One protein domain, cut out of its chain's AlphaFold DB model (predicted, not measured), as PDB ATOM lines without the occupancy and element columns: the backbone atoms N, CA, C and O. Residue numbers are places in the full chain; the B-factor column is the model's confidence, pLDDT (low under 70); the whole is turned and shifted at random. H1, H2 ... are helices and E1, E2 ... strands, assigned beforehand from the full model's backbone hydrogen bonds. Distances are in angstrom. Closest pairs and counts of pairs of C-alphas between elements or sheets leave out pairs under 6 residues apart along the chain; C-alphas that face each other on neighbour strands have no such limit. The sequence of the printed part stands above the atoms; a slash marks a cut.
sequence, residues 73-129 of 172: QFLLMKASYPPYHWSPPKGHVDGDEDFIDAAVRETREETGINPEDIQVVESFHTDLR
ATOM      1  N   GLN A  73     -25.918  14.023  30.959       93.25
ATOM      2  CA  GLN A  73     -27.187  14.637  30.588       93.25
ATOM      3  C   GLN A  73     -26.924  15.665  29.496       93.25
ATOM      4  O   GLN A  73     -25.987  16.447  29.624       93.25
ATOM      5  N   PHE A  74     -27.765  15.692  28.466       95.12
ATOM      6  CA  PHE A  74     -27.591  16.575  27.314       95.12
ATOM      7  C   PHE A  74     -28.638  17.683  27.301       95.12
ATOM      8  O   PHE A  74     -29.801  17.446  27.642       95.12
ATOM      9  N   LEU A  75     -28.226  18.882  26.892       94.94
ATOM     10  CA  LEU A  75     -29.138  19.999  26.680       94.94
ATOM     11  C   LEU A  75     -29.694  19.954  25.255       94.94
ATOM     12  O   LEU A  75     -28.935  19.916  24.290       94.94
ATOM     13  N   LEU A  76     -31.020  19.991  25.134       96.00
ATOM     14  CA  LEU A  76     -31.729  20.115  23.865       96.00
ATOM     15  C   LEU A  76     -32.822  21.176  23.994       96.00
ATOM     16  O   LEU A  76     -33.464  21.308  25.037       96.00
ATOM     17  N   MET A  77     -33.072  21.875  22.900       93.88
ATOM     18  CA  MET A  77     -34.095  22.892  22.732       93.88
ATOM     19  C   MET A  77     -35.185  22.384  21.803       93.88
ATOM     20  O   MET A  77     -34.908  21.746  20.788       93.88
ATOM     21  N   LYS A  78     -36.440  22.668  22.148       93.88
ATOM     22  CA  LYS A  78     -37.588  22.331  21.311       93.88
ATOM     23  C   LYS A  78     -37.851  23.474  20.340       93.88
ATOM     24  O   LYS A  78     -38.123  24.589  20.778       93.88
ATOM     25  N   ALA A  79     -37.840  23.186  19.042       88.19
ATOM     26  CA  ALA A  79     -38.221  24.153  18.022       88.19
ATOM     27  C   ALA A  79     -39.637  24.688  18.294       88.19
ATOM     28  O   ALA A  79     -40.534  23.922  18.650       88.19
ATOM     29  N   SER A  80     -39.848  25.990  18.100       86.19
ATOM     30  CA  SER A  80     -41.139  26.666  18.311       86.19
ATOM     31  C   SER A  80     -42.137  26.467  17.164       86.19
ATOM     32  O   SER A  80     -43.295  26.866  17.276       86.19
ATOM     33  N   TYR A  81     -41.712  25.822  16.075       84.56
ATOM     34  CA  TYR A  81     -42.506  25.566  14.876       84.56
ATOM     35  C   TYR A  81     -42.644  24.057  14.598       84.56
ATOM     36  O   TYR A  81     -41.739  23.285  14.933       84.56
ATOM     37  N   PRO A  82     -43.742  23.602  13.957       87.50
ATOM     38  CA  PRO A  82     -43.904  22.206  13.550       87.50
ATOM     39  C   PRO A  82     -42.739  21.726  12.661       87.50
ATOM     40  O   PRO A  82     -42.350  22.447  11.745       87.50
ATOM     41  N   PRO A  83     -42.177  20.519  12.869       90.88
ATOM     42  CA  PRO A  83     -42.692  19.418  13.688       90.88
ATOM     43  C   PRO A  83     -42.275  19.453  15.174       90.88
ATOM     44  O   PRO A  83     -42.381  18.432  15.846       90.88
ATOM     45  N   TYR A  84     -41.813  20.593  15.701       91.44
ATOM     46  CA  TYR A  84     -41.359  20.760  17.090       91.44
ATOM     47  C   TYR A  84     -40.247  19.779  17.489       91.44
ATOM     48  O   TYR A  84     -40.298  19.138  18.543       91.44
ATOM     49  N   HIS A  85     -39.263  19.627  16.605       91.56
ATOM     50  CA  HIS A  85     -38.103  18.777  16.839       91.56
ATOM     51  C   HIS A  85     -37.247  19.312  17.991       91.56
ATOM     52  O   HIS A  85     -37.303  20.495  18.323       91.56
ATOM     53  N   TRP A  86     -36.457  18.424  18.585       94.69
ATOM     54  CA  TRP A  86     -35.474  18.781  19.600       94.69
ATOM     55  C   TRP A  86     -34.084  18.799  18.974       94.69
ATOM     56  O   TRP A  86     -33.713  17.846  18.290       94.69
ATOM     57  N   SER A  87     -33.326  19.862  19.207       92.62
ATOM     58  CA  SER A  87     -31.948  20.005  18.732       92.62
ATOM     59  C   SER A  87     -31.081  20.681  19.789       92.62
ATOM     60  O   SER A  87     -31.619  21.371  20.650       92.62
ATOM     61  N   PRO A  88     -29.753  20.525  19.747       94.81
ATOM     62  CA  PRO A  88     -28.865  21.397  20.509       94.81
ATOM     63  C   PRO A  88     -29.053  22.873  20.102       94.81
ATOM     64  O   PRO A  88     -29.625  23.117  19.029       94.81
ATOM     65  N   PRO A  89     -28.598  23.835  20.927       93.81
ATOM     66  CA  PRO A  89     -28.538  25.231  20.516       93.81
ATOM     67  C   PRO A  89     -27.629  25.386  19.297       93.81
ATOM     68  O   PRO A  89     -26.570  24.748  19.211       93.81
ATOM     69  N   LYS A  90     -28.080  26.172  18.322       92.88
ATOM     70  CA  LYS A  90     -27.378  26.363  17.049       92.88
ATOM     71  C   LYS A  90     -27.907  27.576  16.292       92.88
ATOM     72  O   LYS A  90     -29.111  27.816  16.256       92.88
ATOM     73  N   GLY A  91     -27.041  28.197  15.508       90.31
ATOM     74  CA  GLY A  91     -27.445  29.288  14.631       90.31
ATOM     75  C   GLY A  91     -26.473  29.515  13.495       90.31
ATOM     76  O   GLY A  91     -25.631  28.664  13.213       90.31
ATOM     77  N   HIS A  92     -26.679  30.613  12.779       90.94
ATOM     78  CA  HIS A  92     -25.904  30.934  11.590       90.94
ATOM     79  C   HIS A  92     -24.527  31.454  11.986       90.94
ATOM     80  O   HIS A  92     -24.394  32.153  12.984       90.94
ATOM     81  N   VAL A  93     -23.526  31.098  11.186       89.50
ATOM     82  CA  VAL A  93     -22.219  31.749  11.222       89.50
ATOM     83  C   VAL A  93     -22.355  33.089  10.499       89.50
ATOM     84  O   VAL A  93     -22.697  33.111   9.312       89.50
ATOM     85  N   ASP A  94     -22.110  34.187  11.209       85.94
ATOM     86  CA  ASP A  94     -22.251  35.551  10.696       85.94
ATOM     87  C   ASP A  94     -20.898  36.172  10.296       85.94
ATOM     88  O   ASP A  94     -19.941  36.207  11.070       85.94
ATOM     89  N   GLY A  95     -20.831  36.745   9.088       86.50
ATOM     90  CA  GLY A  95     -19.646  37.456   8.595       86.50
ATOM     91  C   GLY A  95     -18.400  36.566   8.534       86.50
ATOM     92  O   GLY A  95     -18.419  35.527   7.879       86.50
ATOM     93  N   ASP A  96     -17.335  36.999   9.212       84.00
ATOM     94  CA  ASP A  96     -16.044  36.302   9.284       84.00
ATOM     95  C   ASP A  96     -15.859  35.518  10.604       84.00
ATOM     96  O   ASP A  96     -14.728  35.171  10.952       84.00
ATOM     97  N   GLU A  97     -16.924  35.289  11.389       87.00
ATOM     98  CA  GLU A  97     -16.806  34.537  12.649       87.00
ATOM     99  C   GLU A  97     -16.470  33.053  12.402       87.00
ATOM    100  O   GLU A  97     -16.861  32.464  11.391       87.00
ATOM    101  N   ASP A  98     -15.738  32.430  13.333       87.50
ATOM    102  CA  ASP A  98     -15.495  30.988  13.279       87.50
ATOM    103  C   ASP A  98     -16.724  30.191  13.752       87.50
ATOM    104  O   ASP A  98     -17.566  30.671  14.513       87.50
ATOM    105  N   PHE A  99     -16.815  28.925  13.343       87.88
ATOM    106  CA  PHE A  99     -17.890  28.021  13.746       87.88
ATOM    107  C   PHE A  99     -18.038  27.880  15.259       87.88
ATOM    108  O   PHE A  99     -19.167  27.783  15.746       87.88
ATOM    109  N   ILE A 100     -16.925  27.817  15.998       89.44
ATOM    110  CA  ILE A 100     -16.973  27.684  17.457       89.44
ATOM    111  C   ILE A 100     -17.482  28.980  18.087       89.44
ATOM    112  O   ILE A 100     -18.333  28.919  18.975       89.44
ATOM    113  N   ASP A 101     -17.037  30.133  17.586       91.12
ATOM    114  CA  ASP A 101     -17.494  31.443  18.057       91.12
ATOM    115  C   ASP A 101     -19.003  31.613  17.835       91.12
ATOM    116  O   ASP A 101     -19.729  31.946  18.778       91.12
ATOM    117  N   ALA A 102     -19.491  31.263  16.638       92.69
ATOM    118  CA  ALA A 102     -20.916  31.224  16.317       92.69
ATOM    119  C   ALA A 102     -21.682  30.320  17.291       92.69
ATOM    120  O   ALA A 102     -22.675  30.715  17.897       92.69
ATOM    121  N   ALA A 103     -21.198  29.091  17.493       92.94
ATOM    122  CA  ALA A 103     -21.869  28.102  18.323       92.94
ATOM    123  C   ALA A 103     -21.938  28.521  19.805       92.94
ATOM    124  O   ALA A 103     -22.958  28.296  20.465       92.94
ATOM    125  N   VAL A 104     -20.882  29.149  20.334       93.25
ATOM    126  CA  VAL A 104     -20.835  29.694  21.701       93.25
ATOM    127  C   VAL A 104     -21.780  30.889  21.845       93.25
ATOM    128  O   VAL A 104     -22.549  30.942  22.811       93.25
ATOM    129  N   ARG A 105     -21.763  31.823  20.885       95.12
ATOM    130  CA  ARG A 105     -22.649  32.995  20.855       95.12
ATOM    131  C   ARG A 105     -24.119  32.573  20.845       95.12
ATOM    132  O   ARG A 105     -24.865  32.962  21.742       95.12
ATOM    133  N   GLU A 106     -24.502  31.714  19.906       95.38
ATOM    134  CA  GLU A 106     -25.866  31.188  19.765       95.38
ATOM    135  C   GLU A 106     -26.303  30.417  21.018       95.38
ATOM    136  O   GLU A 106     -27.403  30.611  21.530       95.38
ATOM    137  N   THR A 107     -25.410  29.613  21.612       95.25
ATOM    138  CA  THR A 107     -25.695  28.927  22.884       95.25
ATOM    139  C   THR A 107     -26.045  29.915  23.992       95.25
ATOM    140  O   THR A 107     -27.009  29.695  24.731       95.25
ATOM    141  N   ARG A 108     -25.303  31.018  24.111       95.69
ATOM    142  CA  ARG A 108     -25.592  32.056  25.101       95.69
ATOM    143  C   ARG A 108     -26.926  32.748  24.821       95.69
ATOM    144  O   ARG A 108     -27.700  32.941  25.757       95.69
ATOM    145  N   GLU A 109     -27.199  33.107  23.571       95.00
ATOM    146  CA  GLU A 109     -28.437  33.788  23.163       95.00
ATOM    147  C   GLU A 109     -29.683  32.923  23.399       95.00
ATOM    148  O   GLU A 109     -30.689  33.402  23.926       95.00
ATOM    149  N   GLU A 110     -29.606  31.637  23.062       94.56
ATOM    150  CA  GLU A 110     -30.743  30.724  23.105       94.56
ATOM    151  C   GLU A 110     -30.986  30.110  24.498       94.56
ATOM    152  O   GLU A 110     -32.126  29.791  24.850       94.56
ATOM    153  N   THR A 111     -29.930  29.934  25.306       94.25
ATOM    154  CA  THR A 111     -30.006  29.202  26.589       94.25
ATOM    155  C   THR A 111     -29.667  30.043  27.818       94.25
ATOM    156  O   THR A 111     -30.028  29.662  28.933       94.25
ATOM    157  N   GLY A 112     -28.971  31.170  27.643       95.69
ATOM    158  CA  GLY A 112     -28.448  31.994  28.734       95.69
ATOM    159  C   GLY A 112     -27.208  31.430  29.438       95.69
ATOM    160  O   GLY A 112     -26.772  32.017  30.425       95.69
ATOM    161  N   ILE A 113     -26.640  30.310  28.975       94.31
ATOM    162  CA  ILE A 113     -25.397  29.748  29.523       94.31
ATOM    163  C   ILE A 113     -24.224  30.636  29.113       94.31
ATOM    164  O   ILE A 113     -24.084  30.977  27.935       94.31
ATOM    165  N   ASN A 114     -23.380  31.015  30.072       95.69
ATOM    166  CA  ASN A 114     -22.249  31.878  29.773       95.69
ATOM    167  C   ASN A 114     -21.081  31.081  29.166       95.69
ATOM    168  O   ASN A 114     -20.849  29.940  29.572       95.69
ATOM    169  N   PRO A 115     -20.312  31.673  28.235       92.50
ATOM    170  CA  PRO A 115     -19.149  31.026  27.629       92.50
ATOM    171  C   PRO A 115     -18.124  30.506  28.645       92.50
ATOM    172  O   PRO A 115     -17.556  29.440  28.443       92.50
ATOM    173  N   GLU A 116     -17.914  31.219  29.754       94.75
ATOM    174  CA  GLU A 116     -16.995  30.821  30.827       94.75
ATOM    175  C   GLU A 116     -17.396  29.527  31.558       94.75
ATOM    176  O   GLU A 116     -16.542  28.887  32.170       94.75
ATOM    177  N   ASP A 117     -18.666  29.116  31.463       92.81
ATOM    178  CA  ASP A 117     -19.181  27.865  32.029       92.81
ATOM    179  C   ASP A 117     -19.063  26.683  31.042       92.81
ATOM    180  O   ASP A 117     -19.422  25.547  31.373       92.81
ATOM    181  N   ILE A 118     -18.581  26.931  29.818       91.88
ATOM    182  CA  ILE A 118     -18.484  25.945  28.741       91.88
ATOM    183  C   ILE A 118     -17.020  25.556  28.536       91.88
ATOM    184  O   ILE A 118     -16.171  26.373  28.188       91.88
ATOM    185  N   GLN A 119     -16.729  24.262  28.669       92.44
ATOM    186  CA  GLN A 119     -15.464  23.689  28.216       92.44
ATOM    187  C   GLN A 119     -15.663  23.035  26.845       92.44
ATOM    188  O   GLN A 119     -16.297  21.984  26.741       92.44
ATOM    189  N   VAL A 120     -15.111  23.646  25.795       88.81
ATOM    190  CA  VAL A 120     -15.178  23.108  24.428       88.81
ATOM    191  C   VAL A 120     -14.164  21.976  24.258       88.81
ATOM    192  O   VAL A 120     -12.998  22.097  24.632       88.81
ATOM    193  N   VAL A 121     -14.616  20.860  23.685       89.75
ATOM    194  CA  VAL A 121     -13.781  19.702  23.343       89.75
ATOM    195  C   VAL A 121     -13.650  19.635  21.821       89.75
ATOM    196  O   VAL A 121     -14.421  18.952  21.155       89.75
ATOM    197  N   GLU A 122     -12.665  20.340  21.263       82.44
ATOM    198  CA  GLU A 122     -12.468  20.472  19.804       82.44
ATOM    199  C   GLU A 122     -12.220  19.134  19.084       82.44
ATOM    200  O   GLU A 122     -12.531  18.972  17.902       82.44
ATOM    201  N   SER A 123     -11.708  18.128  19.803       86.38
ATOM    202  CA  SER A 123     -11.484  16.787  19.251       86.38
ATOM    203  C   SER A 123     -12.777  16.045  18.890       86.38
ATOM    204  O   SER A 123     -12.709  14.978  18.285       86.38
ATOM    205  N   PHE A 124     -13.942  16.561  19.290       86.31
ATOM    206  CA  PHE A 124     -15.248  16.006  18.961       86.31
ATOM    207  C   PHE A 124     -16.059  17.022  18.146       86.31
ATOM    208  O   PHE A 124     -16.656  17.942  18.698       86.31
ATOM    209  N   HIS A 125     -16.107  16.833  16.829       85.00
ATOM    210  CA  HIS A 125     -16.936  17.617  15.912       85.00
ATOM    211  C   HIS A 125     -17.530  16.716  14.820       85.00
ATOM    212  O   HIS A 125     -17.119  15.568  14.633       85.00
ATOM    213  N   THR A 126     -18.560  17.198  14.130       84.31
ATOM    214  CA  THR A 126     -19.179  16.496  12.999       84.31
ATOM    215  C   THR A 126     -19.597  17.509  11.954       84.31
ATOM    216  O   THR A 126     -20.450  18.350  12.230       84.31
ATOM    217  N   ASP A 127     -19.057  17.362  10.747       81.44
ATOM    218  CA  ASP A 127     -19.352  18.243   9.624       81.44
ATOM    219  C   ASP A 127     -20.161  17.515   8.554       81.44
ATOM    220  O   ASP A 127     -19.891  16.364   8.201       81.44
ATOM    221  N   LEU A 128     -21.156  18.211   8.011       80.06
ATOM    222  CA  LEU A 128     -21.952  17.751   6.881       80.06
ATOM    223  C   LEU A 128     -21.835  18.775   5.759       80.06
ATOM    224  O   LEU A 128     -22.144  19.951   5.946       80.06
ATOM    225  N   ARG A 129     -21.426  18.319   4.577       82.25
ATOM    226  CA  ARG A 129     -21.355  19.149   3.375       82.25
ATOM    227  C   ARG A 129     -21.730  18.345   2.140       82.25
ATOM    228  O   ARG A 129     -21.455  17.149   2.069       82.25
TER     229      ARG A 129
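Overview. This is residues 73 to 129 of the 172 residues of the protein "Bis(5'-nucleosyl)-tetraphosphatase (Asymmetrical), putative" of Eimeria maxima (UniProt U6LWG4). Little regular structure is present: the printed part first folds back on itself in a loop, with residues 77 to 78 paired antiparallel with 86 to 87, then passes through the short strand E1 into one helix, H1, beside it, and ends in a tail whose residues 123 to 129 stand free. Of 57 printed residues, 16 are in named elements, E1 then H1, mostly helix. The whole is only just compact, close to loose, with a radius of gyration of the C-alphas of 12.3 A and spans of 30 by 28 by 22 A.

Along the chain. E1, residues 90 to 92, begins at C-alpha 90 (-27.378, 26.363, 17.049) and is 7.3 A long. H1, residues 99 to 111, is 17.7 A long and ends at C-alpha 111 (-30.006, 29.202, 26.589).

Arrangement. The closest C-alphas of E1 and H1, those of Gly 91 and Glu 106, are 5.7 A apart. A short link joins them. E1 pairs with no named strand. In H1 every O i to N i+4 pair is within hydrogen-bond range.

Size, cuts and confidence. The two farthest C-alphas, of Pro 82 and Ser 123, are 33.4 A apart. The printed part has no cut, and no printed residue is under 70 in pLDDT.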